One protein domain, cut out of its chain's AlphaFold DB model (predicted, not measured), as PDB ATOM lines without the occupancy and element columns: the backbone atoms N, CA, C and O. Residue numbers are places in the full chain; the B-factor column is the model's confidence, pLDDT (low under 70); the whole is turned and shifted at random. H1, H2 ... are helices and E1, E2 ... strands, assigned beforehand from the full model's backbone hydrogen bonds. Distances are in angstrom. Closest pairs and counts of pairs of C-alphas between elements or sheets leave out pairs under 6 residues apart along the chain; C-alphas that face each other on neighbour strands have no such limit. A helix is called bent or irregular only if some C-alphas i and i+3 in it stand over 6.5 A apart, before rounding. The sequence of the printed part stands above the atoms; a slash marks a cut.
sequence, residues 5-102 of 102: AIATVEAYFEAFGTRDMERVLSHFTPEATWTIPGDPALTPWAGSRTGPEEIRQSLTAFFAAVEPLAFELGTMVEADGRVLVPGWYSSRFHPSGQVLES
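What this domain is: This is residues 5 to 102 of the 102 residues of the protein "SnoaL-like domain protein" of Streptomyces scabiei (UniProt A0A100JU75). The parts make an open frame: a long bent ribbon of paired strands, E3 with E6 and farther along E4 with E5, forms one part of it, and H1, H2 and H3, joined in a row of contacts, form another. The E4 and E5 end of the ribbon comes close to the first residues of H1, its other end starts where H3 ends, E7 is added beside E6, and the hairpin of E1 and E2 packs on the first half of H3. The 98 printed residues hold three named helices and seven named strands, in the order H1 H2 E1 E2 H3 E3 E4 E5 E6 E7, of the mixed class. The three antiparallel sheets have the orders E3 - E6 - E7, E1 - E2 and E4 - E5. The whole is compact, with a radius of gyration of the C-alphas of 13.8 A and spans of 40 by 28 by 23 A.

Where its parts are: H1, residues 5 to 17, begins at C-alpha 5 (112.591, 119.470, 163.789) and is 18.5 A long; H2 is residues 21 to 25. E1 is residues 33 to 36 and E2 residues 47 to 50. H3, residues 51 to 65, begins at C-alpha 51 (113.945, 138.242, 160.435) and is 21.8 A long. E3, residues 66 to 73, is 18.4 A long and bends by 70 degrees at residue 69. E4 is residues 77 to 79 and E5 residues 82 to 84; E5 runs on into E6, residues 87 to 93, 18.9 A long, across a break of 2 residues at 66 degrees. E7, residues 99 to 101, ends at C-alpha 101 (89.959, 127.780, 150.888).

How they stand to each other: In the largest sheet E6 is the inner strand, with E3 and E7 at the edges. E3 and E6 are antiparallel at 173 degrees, with N 67 and O 92 2.9 A apart, within hydrogen-bond range. E6 and E7 form a hairpin, with N 91 and O 100 at 3.0 A. H3 only grazes this sheet with residues 62 to 65; the C-alphas of Ala 65 and Phe 93 are its closest to E6, at 5.8 A. H2 touches H3 at residues 52 to 56 alone, closest at the C-alphas of Leu 25 and Pro 52, 5.6 A. H1 touches H2 with residues 12 to 16 alone, closest at the C-alphas of Ala 15 and Val 24, 5.3 A, while H1 and H3 are apart. The closest C-alphas of H1 and E5 are those of Ile 6 and Val 83, 6.6 A. E4 and E5 form a hairpin, with N 79 and O 82 at 2.9 A. E1 and E2 form another, with N 34 and O 49 at 2.9 A; the closest C-alphas of E2 and H3 are those of Arg 49 and Ile 55, 5.9 A. In H1, H2 and H3 every O i to N i+4 pair is within hydrogen-bond range.

The domain as a whole: The two C-alphas farthest apart, those of Asp 80 and Ser 96, are 40.9 A apart. The printed part has no cut and ends at residue 102, the chain's last residue. No link is long; those from H2 to E1 and from E1 to E2 are short, and the others are tight. The mean pLDDT of the printed part is 96.0, and no printed residue is under 70.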
ATOM      1  N   ALA A   5     113.070 118.535 164.806       95.19
ATOM      2  CA  ALA A   5     112.591 119.470 163.789       95.19
ATOM      3  C   ALA A   5     111.056 119.485 163.718       95.19
ATOM      4  O   ALA A   5     110.447 120.555 163.715       95.19
ATOM      5  N   ILE A   6     110.422 118.307 163.732       96.06
ATOM      6  CA  ILE A   6     108.956 118.184 163.768       96.06
ATOM      7  C   ILE A   6     108.399 118.812 165.048       96.06
ATOM      8  O   ILE A   6     107.496 119.638 164.964       96.06
ATOM      9  N   ALA A   7     108.981 118.506 166.211       95.81
ATOM     10  CA  ALA A   7     108.535 119.071 167.486       95.81
ATOM     11  C   ALA A   7     108.635 120.610 167.515       95.81
ATOM     12  O   ALA A   7     107.766 121.288 168.063       95.81
ATOM     13  N   THR A   8     109.669 121.178 166.888       96.88
ATOM     14  CA  THR A   8     109.824 122.635 166.749       96.88
ATOM     15  C   THR A   8     108.702 123.241 165.904       96.88
ATOM     16  O   THR A   8     108.143 124.276 166.263       96.88
ATOM     17  N   VAL A   9     108.344 122.589 164.797       97.56
ATOM     18  CA  VAL A   9     107.272 123.046 163.902       97.56
ATOM     19  C   VAL A   9     105.889 122.883 164.538       97.56
ATOM     20  O   VAL A   9     105.049 123.770 164.401       97.56
ATOM     21  N   GLU A  10     105.654 121.806 165.290       96.50
ATOM     22  CA  GLU A  10     104.435 121.628 166.089       96.50
ATOM     23  C   GLU A  10     104.265 122.759 167.112       96.50
ATOM     24  O   GLU A  10     103.194 123.361 167.193       96.50
ATOM     25  N   ALA A  11     105.334 123.113 167.836       97.50
ATOM     26  CA  ALA A  11     105.313 124.218 168.793       97.50
ATOM     27  C   ALA A  11     105.034 125.578 168.126       97.50
ATOM     28  O   ALA A  11     104.295 126.392 168.687       97.50
ATOM     29  N   TYR A  12     105.566 125.804 166.918       98.19
ATOM     30  CA  TYR A  12     105.243 126.982 166.111       98.19
ATOM     31  C   TYR A  12     103.749 127.035 165.760       98.19
ATOM     32  O   TYR A  12     103.117 128.076 165.945       98.19
ATOM     33  N   PHE A  13     103.160 125.929 165.289       97.06
ATOM     34  CA  PHE A  13     101.739 125.898 164.929       97.06
ATOM     35  C   PHE A  13     100.812 126.024 166.140       97.06
ATOM     36  O   PHE A  13      99.764 126.659 166.030       97.06
ATOM     37  N   GLU A  14     101.201 125.489 167.299       96.44
ATOM     38  CA  GLU A  14     100.480 125.698 168.559       96.44
ATOM     39  C   GLU A  14     100.409 127.197 168.899       96.44
ATOM     40  O   GLU A  14      99.324 127.736 169.124       96.44
ATOM     41  N   ALA A  15     101.553 127.888 168.850       97.69
ATOM     42  CA  ALA A  15     101.637 129.327 169.090       97.69
ATOM     43  C   ALA A  15     100.854 130.142 168.048       97.69
ATOM     44  O   ALA A  15     100.162 131.107 168.382       97.69
ATOM     45  N   PHE A  16     100.937 129.740 166.779       96.25
ATOM     46  CA  PHE A  16     100.212 130.373 165.683       96.25
ATOM     47  C   PHE A  16      98.695 130.247 165.870       96.25
ATOM     48  O   PHE A  16      97.974 131.236 165.724       96.25
ATOM     49  N   GLY A  17      98.212 129.062 166.254       92.81
ATOM     50  CA  GLY A  17      96.795 128.782 166.486       92.81
ATOM     51  C   GLY A  17      96.185 129.619 167.613       92.81
ATOM     52  O   GLY A  17      95.024 130.016 167.526       92.81
ATOM     53  N   THR A  18      96.974 129.966 168.633       93.94
ATOM     54  CA  THR A  18      96.553 130.866 169.720       93.94
ATOM     55  C   THR A  18      96.871 132.339 169.454       93.94
ATOM     56  O   THR A  18      96.625 133.176 170.322       93.94
ATOM     57  N   ARG A  19      97.414 132.672 168.272       94.81
ATOM     58  CA  ARG A  19      97.918 134.010 167.908       94.81
ATOM     59  C   ARG A  19      98.913 134.580 168.934       94.81
ATOM     60  O   ARG A  19      98.982 135.794 169.129       94.81
ATOM     61  N   ASP A  20      99.696 133.716 169.580       97.50
ATOM     62  CA  ASP A  20     100.755 134.117 170.509       97.50
ATOM     63  C   ASP A  20     101.979 134.585 169.712       97.50
ATOM     64  O   ASP A  20     102.859 133.803 169.354       97.50
ATOM     65  N   MET A  21     101.998 135.879 169.382       98.00
ATOM     66  CA  MET A  21     103.024 136.468 168.521       98.00
ATOM     67  C   MET A  21     104.438 136.320 169.097       98.00
ATOM     68  O   MET A  21     105.370 136.057 168.345       98.00
ATOM     69  N   GLU A  22     104.620 136.458 170.412       97.88
ATOM     70  CA  GLU A  22     105.952 136.332 171.020       97.88
ATOM     71  C   GLU A  22     106.469 134.898 170.902       97.88
ATOM     72  O   GLU A  22     107.606 134.679 170.474       97.88
ATOM     73  N   ARG A  23     105.618 133.908 171.203       98.19
ATOM     74  CA  ARG A  23     105.990 132.497 171.062       98.19
ATOM     75  C   ARG A  23     106.220 132.125 169.597       98.19
ATOM     76  O   ARG A  23     107.224 131.481 169.308       98.19
ATOM     77  N   VAL A  24     105.381 132.595 168.670       98.50
ATOM     78  CA  VAL A  24     105.581 132.411 167.219       98.50
ATOM     79  C   VAL A  24     106.955 132.921 166.786       98.50
ATOM     80  O   VAL A  24     107.708 132.196 166.138       98.50
ATOM     81  N   LEU A  25     107.298 134.155 167.155       98.38
ATOM     82  CA  LEU A  25     108.531 134.803 166.712       98.38
ATOM     83  C   LEU A  25     109.788 134.213 167.359       98.38
ATOM     84  O   LEU A  25     110.857 134.284 166.757       98.38
ATOM     85  N   SER A  26     109.661 133.567 168.522       98.06
ATOM     86  CA  SER A  26     110.766 132.858 169.183       98.06
ATOM     87  C   SER A  26     111.345 131.702 168.354       98.06
ATOM     88  O   SER A  26     112.481 131.291 168.585       98.06
ATOM     89  N   HIS A  27     110.600 131.210 167.357       97.94
ATOM     90  CA  HIS A  27     111.034 130.142 166.453       97.94
ATOM     91  C   HIS A  27     111.845 130.639 165.242       97.94
ATOM     92  O   HIS A  27     112.331 129.817 164.465       97.94
ATOM     93  N   PHE A  28     112.009 131.954 165.058       98.19
ATOM     94  CA  PHE A  28     112.714 132.528 163.909       98.19
ATOM     95  C   PHE A  28     114.066 133.121 164.310       98.19
ATOM     96  O   PHE A  28     114.170 133.910 165.248       98.19
ATOM     97  N   THR A  29     115.115 132.775 163.561       98.25
ATOM     98  CA  THR A  29     116.435 133.404 163.703       98.25
ATOM     99  C   THR A  29     116.432 134.827 163.123       98.25
ATOM    100  O   THR A  29     115.561 135.156 162.311       98.25
ATOM    101  N   PRO A  30     117.409 135.684 163.479       98.38
ATOM    102  CA  PRO A  30     117.520 137.032 162.911       98.38
ATOM    103  C   PRO A  30     117.609 137.057 161.376       98.38
ATOM    104  O   PRO A  30     117.124 137.993 160.749       98.38
ATOM    105  N   GLU A  31     118.181 136.015 160.768       98.38
ATOM    106  CA  GLU A  31     118.356 135.864 159.319       98.38
ATOM    107  C   GLU A  31     117.252 135.021 158.655       98.38
ATOM    108  O   GLU A  31     117.352 134.693 157.470       98.38
ATOM    109  N   ALA A  32     116.216 134.621 159.402       98.25
ATOM    110  CA  ALA A  32     115.157 133.773 158.874       98.25
ATOM    111  C   ALA A  32     114.440 134.450 157.704       98.25
ATOM    112  O   ALA A  32     114.163 135.647 157.736       98.25
ATOM    113  N   THR A  33     114.088 133.669 156.686       98.19
ATOM    114  CA  THR A  33     113.304 134.159 155.551       98.19
ATOM    115  C   THR A  33     111.895 133.596 155.620       98.19
ATOM    116  O   THR A  33     111.690 132.411 155.877       98.19
ATOM    117  N   TRP A  34     110.911 134.456 155.387       97.56
ATOM    118  CA  TRP A  34     109.497 134.101 155.359       97.56
ATOM    119  C   TRP A  34     108.902 134.577 154.047       97.56
ATOM    120  O   TRP A  34     109.094 135.730 153.667       97.56
ATOM    121  N   THR A  35     108.209 133.696 153.330       97.62
ATOM    122  CA  THR A  35     107.641 134.027 152.021       97.62
ATOM    123  C   THR A  35     106.214 133.524 151.926       97.62
ATOM    124  O   THR A  35     105.968 132.326 152.028       97.62
ATOM    125  N   ILE A  36     105.289 134.446 151.667       95.62
ATOM    126  CA  ILE A  36     103.909 134.142 151.278       95.62
ATOM    127  C   ILE A  36     103.745 134.588 149.820       95.62
ATOM    128  O   ILE A  36     103.952 135.771 149.534       95.62
ATOM    129  N   PRO A  37     103.392 133.695 148.881       95.12
ATOM    130  CA  PRO A  37     103.159 134.083 147.493       95.12
ATOM    131  C   PRO A  37     102.063 135.153 147.368       95.12
ATOM    132  O   PRO A  37     101.008 135.038 147.985       95.12
ATOM    133  N   GLY A  38     102.300 136.182 146.552       93.88
ATOM    134  CA  GLY A  38     101.335 137.254 146.291       93.88
ATOM    135  C   GLY A  38     101.995 138.622 146.120       93.88
ATOM    136  O   GLY A  38     103.185 138.788 146.392       93.88
ATOM    137  N   ASP A  39     101.214 139.601 145.662       93.38
ATOM    138  CA  ASP A  39     101.658 140.991 145.521       93.38
ATOM    139  C   ASP A  39     101.392 141.769 146.827       93.38
ATOM    140  O   ASP A  39     100.222 141.942 147.191       93.38
ATOM    141  N   PRO A  40     102.428 142.267 147.534       92.94
ATOM    142  CA  PRO A  40     102.253 143.052 148.755       92.94
ATOM    143  C   PRO A  40     101.473 144.361 148.551       92.94
ATOM    144  O   PRO A  40     100.907 144.869 149.518       92.94
ATOM    145  N   ALA A  41     101.394 144.898 147.327       92.88
ATOM    146  CA  ALA A  41     100.579 146.079 147.034       92.88
ATOM    147  C   ALA A  41      99.068 145.788 147.101       92.88
ATOM    148  O   ALA A  41      98.277 146.685 147.387       92.88
ATOM    149  N   LEU A  42      98.669 144.535 146.857       91.44
ATOM    150  CA  LEU A  42      97.279 144.075 146.935       91.44
ATOM    151  C   LEU A  42      96.985 143.370 148.262       91.44
ATOM    152  O   LEU A  42      95.873 143.434 148.776       91.44
ATOM    153  N   THR A  43      97.982 142.666 148.796       93.06
ATOM    154  CA  THR A  43      97.871 141.767 149.943       93.06
ATOM    155  C   THR A  43      99.016 142.064 150.918       93.06
ATOM    156  O   THR A  43     100.066 141.437 150.815       93.06
ATOM    157  N   PRO A  44      98.866 143.012 151.865       93.94
ATOM    158  CA  PRO A  44      99.995 143.571 152.627       93.94
ATOM    159  C   PRO A  44     100.839 142.568 153.430       93.94
ATOM    160  O   PRO A  44     101.999 142.836 153.743       93.94
ATOM    161  N   TRP A  45     100.280 141.402 153.767       95.62
ATOM    162  CA  TRP A  45     101.012 140.327 154.443       95.62
ATOM    163  C   TRP A  45     101.839 139.444 153.493       95.62
ATOM    164  O   TRP A  45     102.714 138.723 153.967       95.62
ATOM    165  N   ALA A  46     101.608 139.503 152.178       96.81
ATOM    166  CA  ALA A  46     102.312 138.710 151.172       96.81
ATOM    167  C   ALA A  46     103.724 139.242 150.852       96.81
ATOM    168  O   ALA A  46     104.134 140.328 151.278       96.81
ATOM    169  N   GLY A  47     104.479 138.463 150.079       97.44
ATOM    170  CA  GLY A  47     105.862 138.725 149.691       97.44
ATOM    171  C   GLY A  47     106.885 138.089 150.634       97.44
ATOM    172  O   GLY A  47     106.548 137.273 151.493       97.44
ATOM    173  N   SER A  48     108.149 138.475 150.457       97.56
ATOM    174  CA  SER A  48     109.272 138.016 151.280       97.56
ATOM    175  C   SER A  48     109.532 138.956 152.460       97.56
ATOM    176  O   SER A  48     109.327 140.166 152.351       97.56
ATOM    177  N   ARG A  49     109.961 138.390 153.586       97.81
ATOM    178  CA  ARG A  49     110.359 139.076 154.823       97.81
ATOM    179  C   ARG A  49     111.644 138.445 155.356       97.81
ATOM    180  O   ARG A  49     111.839 137.238 155.186       97.81
ATOM    181  N   THR A  50     112.476 139.246 156.008       98.50
ATOM    182  CA  THR A  50     113.704 138.810 156.678       98.50
ATOM    183  C   THR A  50     113.659 139.150 158.163       98.50
ATOM    184  O   THR A  50     113.510 140.305 158.554       98.50
ATOM    185  N   GLY A  51     113.842 138.129 158.990       98.50
ATOM    186  CA  GLY A  51     113.945 138.242 160.435       98.50
ATOM    187  C   GLY A  51     112.605 138.452 161.157       98.50
ATOM    188  O   GLY A  51     111.572 138.729 160.538       98.50
ATOM    189  N   PRO A  52     112.600 138.327 162.498       98.50
ATOM    190  CA  PRO A  52     111.368 138.284 163.287       98.50
ATOM    191  C   PRO A  52     110.514 139.554 163.200       98.50
ATOM    192  O   PRO A  52     109.291 139.477 163.250       98.50
ATOM    193  N   GLU A  53     111.128 140.729 163.047       98.25
ATOM    194  CA  GLU A  53     110.393 141.999 163.025       98.25
ATOM    195  C   GLU A  53     109.560 142.166 161.746       98.25
ATOM    196  O   GLU A  53     108.378 142.500 161.792       98.25
ATOM    197  N   GLU A  54     110.135 141.852 160.587       98.31
ATOM    198  CA  GLU A  54     109.403 141.892 159.321       98.31
ATOM    199  C   GLU A  54     108.314 140.804 159.256       98.31
ATOM    200  O   GLU A  54     107.225 141.026 158.712       98.31
ATOM    201  N   ILE A  55     108.573 139.638 159.861       98.50
ATOM    202  CA  ILE A  55     107.588 138.559 160.016       98.50
ATOM    203  C   ILE A  55     106.431 139.011 160.914       98.50
ATOM    204  O   ILE A  55     105.270 138.808 160.553       98.50
ATOM    205  N   ARG A  56     106.713 139.694 162.033       98.44
ATOM    206  CA  ARG A  56     105.691 140.272 162.921       98.44
ATOM    207  C   ARG A  56     104.748 141.188 162.153       98.44
ATOM    208  O   ARG A  56     103.532 141.083 162.313       98.44
ATOM    209  N   GLN A  57     105.293 142.073 161.320       97.94
ATOM    210  CA  GLN A  57     104.500 143.012 160.524       97.94
ATOM    211  C   GLN A  57     103.589 142.274 159.530       97.94
ATOM    212  O   GLN A  57     102.403 142.593 159.439       97.94
ATOM    213  N   SER A  58     104.110 141.246 158.847       98.00
ATOM    214  CA  SER A  58     103.322 140.388 157.948       98.00
ATOM    215  C   SER A  58     102.185 139.671 158.689       98.00
ATOM    216  O   SER A  58     101.020 139.814 158.314       98.00
ATOM    217  N   LEU A  59     102.490 138.966 159.782       97.25
ATOM    218  CA  LEU A  59     101.497 138.201 160.540       97.25
ATOM    219  C   LEU A  59     100.453 139.096 161.218       97.25
ATOM    220  O   LEU A  59      99.278 138.741 161.260       97.25
ATOM    221  N   THR A  60     100.845 140.281 161.690       97.50
ATOM    222  CA  THR A  60      99.908 141.269 162.249       97.50
ATOM    223  C   THR A  60      98.910 141.737 161.190       97.50
ATOM    224  O   THR A  60      97.707 141.763 161.451       97.50
ATOM    225  N   ALA A  61      99.387 142.056 159.981       96.50
ATOM    226  CA  ALA A  61      98.518 142.432 158.869       96.50
ATOM    227  C   ALA A  61      97.576 141.286 158.464       96.50
ATOM    228  O   ALA A  61      96.393 141.527 158.224       96.50
ATOM    229  N   PHE A  62      98.069 140.044 158.442       95.50
ATOM    230  CA  PHE A  62      97.253 138.864 158.155       95.50
ATOM    231  C   PHE A  62      96.159 138.659 159.211       95.50
ATOM    232  O   PHE A  62      94.978 138.611 158.873       95.50
ATOM    233  N   PHE A  63      96.515 138.616 160.499       95.06
ATOM    234  CA  PHE A  63      95.567 138.378 161.594       95.06
ATOM    235  C   PHE A  63      94.498 139.462 161.745       95.06
ATOM    236  O   PHE A  63      93.408 139.160 162.236       95.06
ATOM    237  N   ALA A  64      94.795 140.697 161.336       95.12
ATOM    238  CA  ALA A  64      93.821 141.781 161.283       95.12
ATOM    239  C   ALA A  64      92.848 141.653 160.096       95.12
ATOM    240  O   ALA A  64      91.743 142.189 160.147       95.12
ATOM    241  N   ALA A  65      93.249 140.963 159.025       94.56
ATOM    242  CA  ALA A  65      92.458 140.819 157.808       94.56
ATOM    243  C   ALA A  65      91.540 139.585 157.811       94.56
ATOM    244  O   ALA A  65      90.540 139.594 157.084       94.56
ATOM    245  N   VAL A  66      91.863 138.548 158.597       94.19
ATOM    246  CA  VAL A  66      91.188 137.242 158.521       94.19
ATOM    247  C   VAL A  66      90.530 136.770 159.817       94.19
ATOM    248  O   VAL A  66      91.111 136.791 160.909       94.19
ATOM    249  N   GLU A  67      89.338 136.208 159.643       95.44
ATOM    250  CA  GLU A  67      88.691 135.297 160.580       95.44
ATOM    251  C   GLU A  67      88.988 133.848 160.141       95.44
ATOM    252  O   GLU A  67      88.605 133.455 159.032       95.44
ATOM    253  N   PRO A  68      89.676 133.040 160.968       94.75
ATOM    254  CA  PRO A  68      89.936 131.641 160.659       94.75
ATOM    255  C   PRO A  68      88.653 130.827 160.853       94.75
ATOM    256  O   PRO A  68      88.025 130.900 161.907       94.75
ATOM    257  N   LEU A  69      88.268 130.044 159.843       95.88
ATOM    258  CA  LEU A  69      87.088 129.172 159.896       95.88
ATOM    259  C   LEU A  69      87.472 127.705 160.093       95.88
ATOM    260  O   LEU A  69      86.804 126.990 160.834       95.88
ATOM    261  N   ALA A  70      88.548 127.268 159.439       94.94
ATOM    262  CA  ALA A  70      89.096 125.930 159.589       94.94
ATOM    263  C   ALA A  70      90.612 125.938 159.386       94.94
ATOM    264  O   ALA A  70      91.138 126.739 158.608       94.94
ATOM    265  N   PHE A  71      91.295 125.041 160.091       93.69
ATOM    266  CA  PHE A  71      92.736 124.861 160.011       93.69
ATOM    267  C   PHE A  71      93.078 123.408 160.336       93.69
ATOM    268  O   PHE A  71      92.943 122.973 161.480       93.69
ATOM    269  N   GLU A  72      93.501 122.660 159.325       95.06
ATOM    270  CA  GLU A  72      93.835 121.247 159.439       95.06
ATOM    271  C   GLU A  72      95.237 121.005 158.888       95.06
ATOM    272  O   GLU A  72      95.551 121.355 157.749       95.06
ATOM    273  N   LEU A  73      96.092 120.392 159.704       95.06
ATOM    274  CA  LEU A  73      97.427 119.982 159.290       95.06
ATOM    275  C   LEU A  73      97.392 118.522 158.838       95.06
ATOM    276  O   LEU A  73      96.848 117.654 159.521       95.06
ATOM    277  N   GLY A  74      97.996 118.256 157.688       95.12
ATOM    278  CA  GLY A  74      98.277 116.912 157.212       95.12
ATOM    279  C   GLY A  74      99.529 116.324 157.862       95.12
ATOM    280  O   GLY A  74     100.133 116.889 158.775       95.12
ATOM    281  N   THR A  75      99.948 115.159 157.368       95.12
ATOM    282  CA  THR A  75     101.159 114.492 157.856       95.12
ATOM    283  C   THR A  75     102.399 115.336 157.571       95.12
ATOM    284  O   THR A  75     102.715 115.607 156.411       95.12
ATOM    285  N   MET A  76     103.125 115.705 158.628       96.50
ATOM    286  CA  MET A  76     104.422 116.369 158.509       96.50
ATOM    287  C   MET A  76     105.467 115.392 157.969       96.50
ATOM    288  O   MET A  76     105.560 114.251 158.427       96.50
ATOM    289  N   VAL A  77     106.263 115.850 157.008       96.50
ATOM    290  CA  VAL A  77     107.358 115.072 156.420       96.50
ATOM    291  C   VAL A  77     108.659 115.814 156.653       96.50
ATOM    292  O   VAL A  77     108.772 116.991 156.316       96.50
ATOM    293  N   GLU A  78     109.648 115.117 157.202       96.31
ATOM    294  CA  GLU A  78     110.990 115.655 157.396       96.31
ATOM    295  C   GLU A  78     111.995 115.014 156.440       96.31
ATOM    296  O   GLU A  78     112.016 113.794 156.270       96.31
ATOM    297  N   ALA A  79     112.856 115.844 155.853       95.12
ATOM    298  CA  ALA A  79     114.035 115.421 155.111       95.12
ATOM    299  C   ALA A  79     115.132 116.490 155.217       95.12
ATOM    300  O   ALA A  79     114.857 117.677 155.051       95.12
ATOM    301  N   ASP A  80     116.374 116.078 155.484       91.94
ATOM    302  CA  ASP A  80     117.554 116.957 155.525       91.94
ATOM    303  C   ASP A  80     117.389 118.199 156.428       91.94
ATOM    304  O   ASP A  80     117.772 119.314 156.063       91.94
ATOM    305  N   GLY A  81     116.772 118.022 157.603       89.44
ATOM    306  CA  GLY A  81     116.508 119.109 158.554       89.44
ATOM    307  C   GLY A  81     115.433 120.102 158.098       89.44
ATOM    308  O   GLY A  81     115.322 121.193 158.654       89.44
ATOM    309  N   ARG A  82     114.647 119.753 157.075       95.25
ATOM    310  CA  ARG A  82     113.515 120.539 156.573       95.25
ATOM    311  C   ARG A  82     112.226 119.800 156.862       95.25
ATOM    312  O   ARG A  82     112.154 118.593 156.657       95.25
ATOM    313  N   VAL A  83     111.203 120.541 157.262       97.69
ATOM    314  CA  VAL A  83     109.869 120.000 157.521       97.69
ATOM    315  C   VAL A  83     108.896 120.593 156.511       97.69
ATOM    316  O   VAL A  83     108.788 121.812 156.380       97.69
ATOM    317  N   LEU A  84     108.189 119.724 155.796       97.19
ATOM    318  CA  LEU A  84     107.053 120.081 154.958       97.19
ATOM    319  C   LEU A  84     105.768 119.740 155.709       97.19
ATOM    320  O   LEU A  84     105.589 118.602 156.147       97.19
ATOM    321  N   VAL A  85     104.866 120.714 155.811       97.06
ATOM    322  CA  VAL A  85     103.559 120.538 156.448       97.06
ATOM    323  C   VAL A  85     102.466 120.864 155.433       97.06
ATOM    324  O   VAL A  85     102.158 122.039 155.234       97.06
ATOM    325  N   PRO A  86     101.903 119.860 154.735       96.38
ATOM    326  CA  PRO A  86     100.692 120.072 153.957       96.38
ATOM    327  C   PRO A  86      99.534 120.370 154.910       96.38
ATOM    328  O   PRO A  86      99.508 119.878 156.036       96.38
ATOM    329  N   GLY A  87      98.556 121.141 154.461       95.19
ATOM    330  CA  GLY A  87      97.375 121.443 155.253       95.19
ATOM    331  C   GLY A  87      96.234 121.914 154.374       95.19
ATOM    332  O   GLY A  87      96.429 122.162 153.186       95.19
ATOM    333  N   TRP A  88      95.064 122.017 154.986       96.25
ATOM    334  CA  TRP A  88      93.891 122.651 154.410       96.25
ATOM    335  C   TRP A  88      93.387 123.712 155.380       96.25
ATOM    336  O   TRP A  88      93.316 123.484 156.592       96.25
ATOM    337  N   TYR A  89      93.065 124.890 154.865       94.44
ATOM    338  CA  TYR A  89      92.567 125.984 155.686       94.44
ATOM    339  C   TYR A  89      91.493 126.787 154.967       94.44
ATOM    340  O   TYR A  89      91.513 126.977 153.753       94.44
ATOM    341  N   SER A  90      90.548 127.295 155.755       97.19
ATOM    342  CA  SER A  90      89.472 128.164 155.292       97.19
ATOM    343  C   SER A  90      89.470 129.445 156.111       97.19
ATOM    344  O   SER A  90      89.543 129.413 157.343       97.19
ATOM    345  N   SER A  91      89.422 130.589 155.434       96.00
ATOM    346  CA  SER A  91      89.445 131.910 156.067       96.00
ATOM    347  C   SER A  91      88.408 132.832 155.449       96.00
ATOM    348  O   SER A  91      88.239 132.872 154.229       96.00
ATOM    349  N   ARG A  92      87.740 133.620 156.296       97.25
ATOM    350  CA  ARG A  92      86.901 134.737 155.863       97.25
ATOM    351  C   ARG A  92      87.703 136.030 155.915       97.25
ATOM    352  O   ARG A  92      88.236 136.394 156.960       97.25
ATOM    353  N   PHE A  93      87.739 136.751 154.803       95.25
ATOM    354  CA  PHE A  93      88.406 138.046 154.712       95.25
ATOM    355  C   PHE A  93      87.453 139.167 155.115       95.25
ATOM    356  O   PHE A  93      86.435 139.379 154.458       95.25
ATOM    357  N   HIS A  94      87.784 139.914 156.171       93.81
ATOM    358  CA  HIS A  94      86.928 140.993 156.676       93.81
ATOM    359  C   HIS A  94      86.574 142.059 155.623       93.81
ATOM    360  O   HIS A  94      85.402 142.432 155.567       93.81
ATOM    361  N   PRO A  95      87.503 142.536 154.763       87.94
ATOM    362  CA  PRO A  95      87.188 143.606 153.815       87.94
ATOM    363  C   PRO A  95      86.124 143.237 152.773       87.94
ATOM    364  O   PRO A  95      85.348 144.097 152.367       87.94
ATOM    365  N   SER A  96      86.090 141.977 152.325       92.62
ATOM    366  CA  SER A  96      85.189 141.522 151.257       92.62
ATOM    367  C   SER A  96      84.059 140.612 151.745       92.62
ATOM    368  O   SER A  96      83.098 140.386 151.016       92.62
ATOM    369  N   GLY A  97      84.181 140.042 152.948       95.00
ATOM    370  CA  GLY A  97      83.305 138.992 153.470       95.00
ATOM    371  C   GLY A  97      83.473 137.630 152.783       95.00
ATOM    372  O   GLY A  97      82.803 136.669 153.176       95.00
ATOM    373  N   GLN A  98      84.349 137.531 151.776       96.62
ATOM    374  CA  GLN A  98      84.572 136.309 151.008       96.62
ATOM    375  C   GLN A  98      85.271 135.248 151.851       96.62
ATOM    376  O   GLN A  98      86.138 135.556 152.671       96.62
ATOM    377  N   VAL A  99      84.893 133.995 151.609       97.38
ATOM    378  CA  VAL A  99      85.566 132.816 152.150       97.38
ATOM    379  C   VAL A  99      86.480 132.256 151.072       97.38
ATOM    380  O   VAL A  99      86.056 132.085 149.930       97.38
ATOM    381  N   LEU A 100      87.727 132.000 151.445       94.94
ATOM    382  CA  LEU A 100      88.742 131.382 150.603       94.94
ATOM    383  C   LEU A 100      89.245 130.118 151.291       94.94
ATOM    384  O   LEU A 100      89.472 130.112 152.503       94.94
ATOM    385  N   GLU A 101      89.405 129.072 150.492       94.81
ATOM    386  CA  GLU A 101      89.959 127.780 150.888       94.81
ATOM    387  C   GLU A 101      91.325 127.609 150.221       94.81
ATOM    388  O   GLU A 101      91.548 128.108 149.112       94.81
ATOM    389  N   SER A 102      92.262 126.956 150.900       85.62
ATOM    390  CA  SER A 102      93.634 126.747 150.428       85.62
ATOM    391  C   SER A 102      94.244 125.481 151.005       85.62
ATOM    392  O   SER A 102      93.768 125.027 152.070       85.62
TER     393      SER A 102